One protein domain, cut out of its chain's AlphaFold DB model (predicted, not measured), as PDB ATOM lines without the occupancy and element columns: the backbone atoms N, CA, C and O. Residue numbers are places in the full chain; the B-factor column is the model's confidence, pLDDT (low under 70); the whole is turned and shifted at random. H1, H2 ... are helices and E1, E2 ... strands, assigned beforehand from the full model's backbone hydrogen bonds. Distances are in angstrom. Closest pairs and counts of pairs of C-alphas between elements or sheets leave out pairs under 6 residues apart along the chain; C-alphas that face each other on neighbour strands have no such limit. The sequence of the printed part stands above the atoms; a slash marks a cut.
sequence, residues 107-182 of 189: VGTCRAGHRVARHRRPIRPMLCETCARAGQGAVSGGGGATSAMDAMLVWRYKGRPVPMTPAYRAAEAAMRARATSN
ATOM      1  N   VAL A 107      42.297  32.871  43.217       95.00
ATOM      2  CA  VAL A 107      43.713  32.708  42.878       95.00
ATOM      3  C   VAL A 107      44.120  31.261  43.089       95.00
ATOM      4  O   VAL A 107      44.010  30.744  44.199       95.00
ATOM      5  N   GLY A 108      44.568  30.620  42.017       94.44
ATOM      6  CA  GLY A 108      45.187  29.306  42.018       94.44
ATOM      7  C   GLY A 108      46.698  29.452  42.087       94.44
ATOM      8  O   GLY A 108      47.260  30.215  41.305       94.44
ATOM      9  N   THR A 109      47.349  28.720  42.982       93.69
ATOM     10  CA  THR A 109      48.810  28.695  43.110       93.69
ATOM     11  C   THR A 109      49.305  27.263  42.932       93.69
ATOM     12  O   THR A 109      48.760  26.352  43.560       93.69
ATOM     13  N   CYS A 110      50.296  27.047  42.065       91.94
ATOM     14  CA  CYS A 110      50.967  25.745  41.948       91.94
ATOM     15  C   CYS A 110      52.133  25.631  42.939       91.94
ATOM     16  O   CYS A 110      52.508  26.613  43.581       91.94
ATOM     17  N   ARG A 111      52.742  24.446  43.058       89.50
ATOM     18  CA  ARG A 111      53.856  24.226  44.000       89.50
ATOM     19  C   ARG A 111      55.096  25.067  43.700       89.50
ATOM     20  O   ARG A 111      55.770  25.479  44.633       89.50
ATOM     21  N   ALA A 112      55.341  25.380  42.429       84.88
ATOM     22  CA  ALA A 112      56.415  26.283  42.012       84.88
ATOM     23  C   ALA A 112      56.110  27.774  42.288       84.88
ATOM     24  O   ALA A 112      56.903  28.640  41.946       84.88
ATOM     25  N   GLY A 113      54.948  28.101  42.868       87.81
ATOM     26  CA  GLY A 113      54.585  29.469  43.243       87.81
ATOM     27  C   GLY A 113      53.912  30.296  42.143       87.81
ATOM     28  O   GLY A 113      53.445  31.398  42.428       87.81
ATOM     29  N   HIS A 114      53.773  29.783  40.913       90.94
ATOM     30  CA  HIS A 114      53.035  30.482  39.854       90.94
ATOM     31  C   HIS A 114      51.564  30.679  40.232       90.94
ATOM     32  O   HIS A 114      50.922  29.772  40.770       90.94
ATOM     33  N   ARG A 115      51.018  31.857  39.906       93.25
ATOM     34  CA  ARG A 115      49.655  32.267  40.268       93.25
ATOM     35  C   ARG A 115      48.791  32.440  39.027       93.25
ATOM     36  O   ARG A 115      49.198  33.082  38.066       93.25
ATOM     37  N   VAL A 116      47.571  31.917  39.081       91.62
ATOM     38  CA  VAL A 116      46.535  32.092  38.059       91.62
ATOM     39  C   VAL A 116      45.313  32.694  38.726       91.62
ATOM     40  O   VAL A 116      44.740  32.095  39.634       91.62
ATOM     41  N   ALA A 117      44.897  33.871  38.273       91.50
ATOM     42  CA  ALA A 117      43.723  34.545  38.799       91.50
ATOM     43  C   ALA A 117      42.480  34.266  37.926       91.50
ATOM     44  O   ALA A 117      42.579  33.990  36.728       91.50
ATOM     45  N   ARG A 118      41.296  34.236  38.549       89.12
ATOM     46  CA  ARG A 118      39.994  34.004  37.911       89.12
ATOM     47  C   ARG A 118      38.909  34.829  38.605       89.12
ATOM     48  O   ARG A 118      38.937  35.076  39.808       89.12
ATOM     49  N   HIS A 119      37.872  35.188  37.854       85.06
ATOM     50  CA  HIS A 119      36.698  35.864  38.416       85.06
ATOM     51  C   HIS A 119      35.673  34.917  39.055       85.06
ATOM     52  O   HIS A 119      34.846  35.362  39.854       85.06
ATOM     53  N   ARG A 120      35.670  33.636  38.666       87.25
ATOM     54  CA  ARG A 120      34.710  32.624  39.123       87.25
ATOM     55  C   ARG A 120      35.434  31.447  39.755       87.25
ATOM     56  O   ARG A 120      36.573  31.151  39.397       87.25
ATOM     57  N   ARG A 121      34.714  30.746  40.631       91.56
ATOM     58  CA  ARG A 121      35.158  29.481  41.207       91.56
ATOM     59  C   ARG A 121      35.444  28.464  40.099       91.56
ATOM     60  O   ARG A 121      34.559  28.220  39.278       91.56
ATOM     61  N   PRO A 122      36.627  27.841  40.095       92.25
ATOM     62  CA  PRO A 122      36.902  26.671  39.274       92.25
ATOM     63  C   PRO A 122      35.904  25.547  39.543       92.25
ATOM     64  O   PRO A 122      35.704  25.147  40.688       92.25
ATOM     65  N   ILE A 123      35.312  25.010  38.480       93.31
ATOM     66  CA  ILE A 123      34.419  23.842  38.562       93.31
ATOM     67  C   ILE A 123      35.152  22.519  38.305       93.31
ATOM     68  O   ILE A 123      34.618  21.457  38.604       93.31
ATOM     69  N   ARG A 124      36.377  22.581  37.772       92.69
ATOM     70  CA  ARG A 124      37.255  21.434  37.517       92.69
ATOM     71  C   ARG A 124      38.683  21.748  37.974       92.69
ATOM     72  O   ARG A 124      39.058  22.928  37.952       92.69
ATOM     73  N   PRO A 125      39.470  20.733  38.372       92.81
ATOM     74  CA  PRO A 125      40.889  20.909  38.643       92.81
ATOM     75  C   PRO A 125      41.617  21.414  37.400       92.81
ATOM     76  O   PRO A 125      41.221  21.131  36.271       92.81
ATOM     77  N   MET A 126      42.663  22.201  37.621       92.12
ATOM     78  CA  MET A 126      43.430  22.840  36.559       92.12
ATOM     79  C   MET A 126      44.915  22.732  36.870       92.12
ATOM     80  O   MET A 126      45.318  22.805  38.034       92.12
ATOM     81  N   LEU A 127      45.711  22.602  35.814       90.50
ATOM     82  CA  LEU A 127      47.164  22.615  35.886       90.50
ATOM     83  C   LEU A 127      47.693  24.000  35.504       90.50
ATOM     84  O   LEU A 127      47.102  24.711  34.693       90.50
ATOM     85  N   CYS A 128      48.812  24.381  36.101       90.12
ATOM     86  CA  CYS A 128      49.581  25.553  35.736       90.12
ATOM     87  C   CYS A 128      50.180  25.339  34.346       90.12
ATOM     88  O   CYS A 128      50.991  24.434  34.157       90.12
ATOM     89  N   GLU A 129      49.805  26.184  33.386       87.44
ATOM     90  CA  GLU A 129      50.304  26.090  32.012       87.44
ATOM     91  C   GLU A 129      51.820  26.272  31.930       87.44
ATOM     92  O   GLU A 129      52.470  25.556  31.177       87.44
ATOM     93  N   THR A 130      52.395  27.167  32.738       86.19
ATOM     94  CA  THR A 130      53.850  27.368  32.800       86.19
ATOM     95  C   THR A 130      54.563  26.077  33.194       86.19
ATOM     96  O   THR A 130      55.481  25.645  32.504       86.19
ATOM     97  N   CYS A 131      54.097  25.406  34.251       83.25
ATOM     98  CA  CYS A 131      54.652  24.123  34.685       83.25
ATOM     99  C   CYS A 131      54.386  23.004  33.668       83.25
ATOM    100  O   CYS A 131      55.263  22.185  33.422       83.25
ATOM    101  N   ALA A 132      53.198  22.974  33.059       77.44
ATOM    102  CA  ALA A 132      52.840  21.963  32.065       77.44
ATOM    103  C   ALA A 132      53.679  22.073  30.781       77.44
ATOM    104  O   ALA A 132      53.979  21.050  30.168       77.44
ATOM    105  N   ARG A 133      54.073  23.292  30.386       75.50
ATOM    106  CA  ARG A 133      54.997  23.536  29.268       75.50
ATOM    107  C   ARG A 133      56.449  23.252  29.661       75.50
ATOM    108  O   ARG A 133      57.158  22.618  28.895       75.50
ATOM    109  N   ALA A 134      56.872  23.645  30.865       68.31
ATOM    110  CA  ALA A 134      58.219  23.362  31.371       68.31
ATOM    111  C   ALA A 134      58.483  21.854  31.555       68.31
ATOM    112  O   ALA A 134      59.587  21.388  31.321       68.31
ATOM    113  N   GLY A 135      57.465  21.054  31.884       58.09
ATOM    114  CA  GLY A 135      57.579  19.591  31.913       58.09
ATOM    115  C   GLY A 135      57.809  18.934  30.539       58.09
ATOM    116  O   GLY A 135      58.057  17.735  30.489       58.09
ATOM    117  N   GLN A 136      57.725  19.693  29.437       51.28
ATOM    118  CA  GLN A 136      57.992  19.238  28.062       51.28
ATOM    119  C   GLN A 136      59.358  19.714  27.533       51.28
ATOM    120  O   GLN A 136      59.755  19.319  26.441       51.28
ATOM    121  N   GLY A 137      60.091  20.539  28.292       40.88
ATOM    122  CA  GLY A 137      61.395  21.075  27.905       40.88
ATOM    123  C   GLY A 137      62.312  21.218  29.115       40.88
ATOM    124  O   GLY A 137      62.038  21.998  30.020       40.88
ATOM    125  N   ALA A 138      63.402  20.451  29.127       45.34
ATOM    126  CA  ALA A 138      64.435  20.518  30.151       45.34
ATOM    127  C   ALA A 138      64.933  21.960  30.350       45.34
ATOM    128  O   ALA A 138      65.336  22.612  29.389       45.34
ATOM    129  N   VAL A 139      64.980  22.426  31.601       38.97
ATOM    130  CA  VAL A 139      65.879  23.520  31.975       38.97
ATOM    131  C   VAL A 139      66.598  23.159  33.265       38.97
ATOM    132  O   VAL A 139      66.000  22.893  34.308       38.97
ATOM    133  N   SER A 140      67.912  23.109  33.124       40.19
ATOM    134  CA  SER A 140      68.933  23.060  34.153       40.19
ATOM    135  C   SER A 140      68.777  24.234  35.128       40.19
ATOM    136  O   SER A 140      68.741  25.388  34.718       40.19
ATOM    137  N   GLY A 141      68.712  23.924  36.426       40.16
ATOM    138  CA  GLY A 141      68.658  24.908  37.514       40.16
ATOM    139  C   GLY A 141      67.460  24.693  38.439       40.16
ATOM    140  O   GLY A 141      66.379  25.205  38.186       40.16
ATOM    141  N   GLY A 142      67.682  23.896  39.491       43.56
ATOM    142  CA  GLY A 142      66.777  23.525  40.590       43.56
ATOM    143  C   GLY A 142      65.434  24.258  40.702       43.56
ATOM    144  O   GLY A 142      65.377  25.386  41.180       43.56
ATOM    145  N   GLY A 143      64.346  23.555  40.363       47.34
ATOM    146  CA  GLY A 143      62.976  23.983  40.686       47.34
ATOM    147  C   GLY A 143      61.892  23.686  39.645       47.34
ATOM    148  O   GLY A 143      60.777  24.188  39.783       47.34
ATOM    149  N   GLY A 144      62.172  22.897  38.601       46.66
ATOM    150  CA  GLY A 144      61.159  22.480  37.626       46.66
ATOM    151  C   GLY A 144      60.099  21.569  38.256       46.66
ATOM    152  O   GLY A 144      60.435  20.612  38.947       46.66
ATOM    153  N   ALA A 145      58.813  21.849  38.030       50.16
ATOM    154  CA  ALA A 145      57.723  20.967  38.449       50.16
ATOM    155  C   ALA A 145      57.842  19.617  37.716       50.16
ATOM    156  O   ALA A 145      57.578  19.538  36.519       50.16
ATOM    157  N   THR A 146      58.249  18.565  38.429       56.62
ATOM    158  CA  THR A 146      58.574  17.245  37.861       56.62
ATOM    159  C   THR A 146      57.361  16.328  37.693       56.62
ATOM    160  O   THR A 146      57.491  15.227  37.165       56.62
ATOM    161  N   SER A 147      56.157  16.764  38.077       68.88
ATOM    162  CA  SER A 147      54.934  15.982  37.886       68.88
ATOM    163  C   SER A 147      53.710  16.843  37.563       68.88
ATOM    164  O   SER A 147      53.602  18.005  37.966       68.88
ATOM    165  N   ALA A 148      52.707  16.238  36.914       69.00
ATOM    166  CA  ALA A 148      51.379  16.841  36.753       69.00
ATOM    167  C   ALA A 148      50.758  17.263  38.102       69.00
ATOM    168  O   ALA A 148      49.894  18.136  38.144       69.00
ATOM    169  N   MET A 149      51.203  16.668  39.214       76.56
ATOM    170  CA  MET A 149      50.747  17.027  40.555       76.56
ATOM    171  C   MET A 149      51.380  18.320  41.065       76.56
ATOM    172  O   MET A 149      50.699  19.091  41.737       76.56
ATOM    173  N   ASP A 150      52.628  18.607  40.702       79.19
ATOM    174  CA  ASP A 150      53.291  19.866  41.058       79.19
ATOM    175  C   ASP A 150      52.763  21.047  40.242       79.19
ATOM    176  O   ASP A 150      52.728  22.185  40.723       79.19
ATOM    177  N   ALA A 151      52.254  20.763  39.042       85.25
ATOM    178  CA  ALA A 151      51.512  21.719  38.236       85.25
ATOM    179  C   ALA A 151      50.082  21.975  38.758       85.25
ATOM    180  O   ALA A 151      49.467  22.949  38.333       85.25
ATOM    181  N   MET A 152      49.528  21.152  39.656       89.62
ATOM    182  CA  MET A 152      48.142  21.305  40.119       89.62
ATOM    183  C   MET A 152      47.935  22.633  40.860       89.62
ATOM    184  O   MET A 152      48.682  22.979  41.777       89.62
ATOM    185  N   LEU A 153      46.888  23.371  40.486       92.56
ATOM    186  CA  LEU A 153      46.547  24.649  41.108       92.56
ATOM    187  C   LEU A 153      45.705  24.450  42.371       92.56
ATOM    188  O   LEU A 153      44.597  23.912  42.315       92.56
ATOM    189  N   VAL A 154      46.190  24.976  43.497       93.06
ATOM    190  CA  VAL A 154      45.436  25.077  44.752       93.06
ATOM    191  C   VAL A 154      44.814  26.460  44.858       93.06
ATOM    192  O   VAL A 154      45.505  27.473  44.780       93.06
ATOM    193  N   TRP A 155      43.500  26.509  45.047       95.25
ATOM    194  CA  TRP A 155      42.729  27.742  44.932       95.25
ATOM    195  C   TRP A 155      42.376  28.368  46.277       95.25
ATOM    196  O   TRP A 155      41.994  27.689  47.231       95.25
ATOM    197  N   ARG A 156      42.418  29.698  46.302       94.81
ATOM    198  CA  ARG A 156      41.926  30.555  47.381       94.81
ATOM    199  C   ARG A 156      40.890  31.529  46.832       94.81
ATOM    200  O   ARG A 156      41.019  31.986  45.698       94.81
ATOM    201  N   TYR A 157      39.895  31.865  47.645       92.81
ATOM    202  CA  TYR A 157      38.930  32.928  47.372       92.81
ATOM    203  C   TYR A 157      39.200  34.088  48.323       92.81
ATOM    204  O   TYR A 157      39.199  33.897  49.539       92.81
ATOM    205  N   LYS A 158      39.478  35.279  47.781       89.56
ATOM    206  CA  LYS A 158      39.849  36.474  48.560       89.56
ATOM    207  C   LYS A 158      40.955  36.180  49.585       89.56
ATOM    208  O   LYS A 158      40.857  36.524  50.758       89.56
ATOM    209  N   GLY A 159      41.974  35.435  49.153       89.31
ATOM    210  CA  GLY A 159      43.110  35.028  49.989       89.31
ATOM    211  C   GLY A 159      42.833  33.884  50.974       89.31
ATOM    212  O   GLY A 159      43.781  33.328  51.529       89.31
ATOM    213  N   ARG A 160      41.579  33.456  51.154       90.81
ATOM    214  CA  ARG A 160      41.211  32.384  52.088       90.81
ATOM    215  C   ARG A 160      41.124  31.027  51.383       90.81
ATOM    216  O   ARG A 160      40.598  30.960  50.269       90.81
ATOM    217  N   PRO A 161      41.614  29.936  51.999       90.50
ATOM    218  CA  PRO A 161      41.319  28.590  51.526       90.50
ATOM    219  C   PRO A 161      39.808  28.372  51.516       90.50
ATOM    220  O   PRO A 161      39.115  28.744  52.460       90.50
ATOM    221  N   VAL A 162      39.299  27.769  50.448       85.31
ATOM    222  CA  VAL A 162      37.884  27.412  50.336       85.31
ATOM    223  C   VAL A 162      37.770  25.950  49.924       85.31
ATOM    224  O   VAL A 162      38.460  25.529  48.988       85.31
ATOM    225  N   PRO A 163      36.925  25.151  50.600       89.12
ATOM    226  CA  PRO A 163      36.711  23.768  50.205       89.12
ATOM    227  C   PRO A 163      36.153  23.745  48.784       89.12
ATOM    228  O   PRO A 163      35.328  24.588  48.441       89.12
ATOM    229  N   MET A 164      36.607  22.820  47.937       92.38
ATOM    230  CA  MET A 164      36.075  22.624  46.583       92.38
ATOM    231  C   MET A 164      34.828  21.737  46.581       92.38
ATOM    232  O   MET A 164      34.559  21.052  47.563       92.38
ATOM    233  N   THR A 165      34.032  21.789  45.508       92.31
ATOM    234  CA  THR A 165      32.809  20.977  45.412       92.31
ATOM    235  C   THR A 165      33.154  19.480  45.375       92.31
ATOM    236  O   THR A 165      34.251  19.127  44.928       92.31
ATOM    237  N   PRO A 166      32.237  18.580  45.776       94.00
ATOM    238  CA  PRO A 166      32.471  17.139  45.676       94.00
ATOM    239  C   PRO A 166      32.846  16.693  44.256       94.00
ATOM    240  O   PRO A 166      33.814  15.964  44.075       94.00
ATOM    241  N   ALA A 167      32.161  17.223  43.234       92.12
ATOM    242  CA  ALA A 167      32.471  16.944  41.831       92.12
ATOM    243  C   ALA A 167      33.897  17.373  41.437       92.12
ATOM    244  O   ALA A 167      34.599  16.641  40.741       92.12
ATOM    245  N   TYR A 168      34.357  18.533  41.922       94.38
ATOM    246  CA  TYR A 168      35.737  18.972  41.721       94.38
ATOM    247  C   TYR A 168      36.720  17.995  42.371       94.38
ATOM    248  O   TYR A 168      37.699  17.607  41.742       94.38
ATOM    249  N   ARG A 169      36.465  17.588  43.623       93.62
ATOM    250  CA  ARG A 169      37.340  16.668  44.367       93.62
ATOM    251  C   ARG A 169      37.400  15.286  43.726       93.62
ATOM    252  O   ARG A 169      38.483  14.722  43.636       93.62
ATOM    253  N   ALA A 170      36.280  14.778  43.220       92.38
ATOM    254  CA  ALA A 170      36.241  13.525  42.473       92.38
ATOM    255  C   ALA A 170      37.087  13.608  41.190       92.38
ATOM    256  O   ALA A 170      37.902  12.727  40.927       92.38
ATOM    257  N   ALA A 171      36.963  14.701  40.429       90.81
ATOM    258  CA  ALA A 171      37.799  14.935  39.252       90.81
ATOM    259  C   ALA A 171      39.290  15.069  39.617       90.81
ATOM    260  O   ALA A 171      40.150  14.550  38.909       90.81
ATOM    261  N   GLU A 172      39.603  15.722  40.740       90.25
ATOM    262  CA  GLU A 172      40.971  15.855  41.249       90.25
ATOM    263  C   GLU A 172      41.564  14.490  41.617       90.25
ATOM    264  O   GLU A 172      42.685  14.176  41.219       90.25
ATOM    265  N   ALA A 173      40.799  13.659  42.329       89.38
ATOM    266  CA  ALA A 173      41.191  12.303  42.695       89.38
ATOM    267  C   ALA A 173      41.420  11.427  41.453       89.38
ATOM    268  O   ALA A 173      42.430  10.731  41.373       89.38
ATOM    269  N   ALA A 174      40.549  11.523  40.444       87.88
ATOM    270  CA  ALA A 174      40.721  10.805  39.183       87.88
ATOM    271  C   ALA A 174      41.994  11.240  38.432       87.88
ATOM    272  O   ALA A 174      42.705  10.399  37.884       87.88
ATOM    273  N   MET A 175      42.318  12.539  38.423       85.19
ATOM    274  CA  MET A 175      43.573  13.038  37.841       85.19
ATOM    275  C   MET A 175      44.801  12.531  38.605       85.19
ATOM    276  O   MET A 175      45.784  12.134  37.980       85.19
ATOM    277  N   ARG A 176      44.735  12.513  39.943       83.38
ATOM    278  CA  ARG A 176      45.792  11.966  40.810       83.38
ATOM    279  C   ARG A 176      46.031  10.483  40.528       83.38
ATOM    280  O   ARG A 176      47.170  10.104  40.286       83.38
ATOM    281  N   ALA A 177      44.965   9.685  40.461       81.81
ATOM    282  CA  ALA A 177      45.041   8.253  40.174       81.81
ATOM    283  C   ALA A 177      45.647   7.959  38.788       81.81
ATOM    284  O   ALA A 177      46.507   7.092  38.650       81.81
ATOM    285  N   ARG A 178      45.268   8.726  37.755       78.75
ATOM    286  CA  ARG A 178      45.848   8.585  36.405       78.75
ATOM    287  C   ARG A 178      47.342   8.905  36.373       78.75
ATOM    288  O   ARG A 178      48.090   8.230  35.675       78.75
ATOM    289  N   ALA A 179      47.780   9.917  37.123       70.19
ATOM    290  CA  ALA A 179      49.195  10.270  37.204       70.19
ATOM    291  C   ALA A 179      50.022   9.190  37.920       70.19
ATOM    292  O   ALA A 179      51.147   8.931  37.509       70.19
ATOM    293  N   THR A 180      49.460   8.527  38.938       68.88
ATOM    294  CA  THR A 180      50.124   7.401  39.615       68.88
ATOM    295  C   THR A 180      50.198   6.147  38.743       68.88
ATOM    296  O   THR A 180      51.219   5.472  38.760       68.88
ATOM    297  N   SER A 181      49.170   5.855  37.936       61.47
ATOM    298  CA  SER A 181      49.174   4.694  37.027       61.47
ATOM    299  C   SER A 181      50.114   4.845  35.825       61.47
ATOM    300  O   SER A 181      50.546   3.843  35.267       61.47
ATOM    301  N   ASN A 182      50.438   6.079  35.423       55.66
ATOM    302  CA  ASN A 182      51.322   6.367  34.287       55.66
ATOM    303  C   ASN A 182      52.800   6.574  34.679       55.66
ATOM    304  O   ASN A 182      53.606   6.933  33.819       55.66
TER     305      ASN A 182
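AT A GLANCE: This is residues 107 to 182 of the 189 residues of the protein "SprT-like family protein" of Salana multivorans (UniProt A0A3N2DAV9). A small three-stranded sheet and one longer helix, H2, make two sides of a flat body, with link residues 123 to 126 running between them. The short helix H1 sits off the sheet, and residues 136 to 142 of the long link after it stick out as a free loop. The printed part has 76 residues, with E1, E2, H1, E3 and H2 in that order along the chain; the sheet order is E2, E1, E3, all antiparallel. The class is mixed, helices and strands, with under half of the residues in named elements. The whole is compact, with a radius of gyration of the C-alphas of 13.0 A and spans of 36 by 29 by 15 A.

HOW THE PARTS SIT: E1, residues 107 to 109, and E2, residues 115 to 118, form a hairpin with a tight link; N 108 and O 116 are 2.8 A apart, within hydrogen-bond range. E3, residues 154 to 157, is the antiparallel neighbour of E1 at 156 degrees, with N 107 and O 156 2.9 A apart. H1, residues 129 to 134, is not on the sheet, with 2 pairs of C-alphas within 10 A. E2, H1 and E3 form a split strand-helix-strand unit, two strands running the same way with E1 between them, and its crossover is right-handed. H2, residues 166 to 181, is not on the sheet and is apart from H1. In H1 and H2 every O i to N i+4 pair is within hydrogen-bond range.

IN THESE COORDINATES: E1 begins at C-alpha 107 (43.713, 32.708, 42.878) and measures 6.5 A, E2 10.1 A, H1 8.4 A and E3 10.5 A. H2 measures 22.6 A and ends at C-alpha 181 (49.174, 4.694, 37.027).

THE WHOLE: The farthest C-alphas, of Ser 140 and Pro 166, are 38.7 A apart. The printed part has no cut. The link from H1 to E3 is long, with 19 residues. Residues 134 to 148 and 180 to 182 have pLDDT under 70.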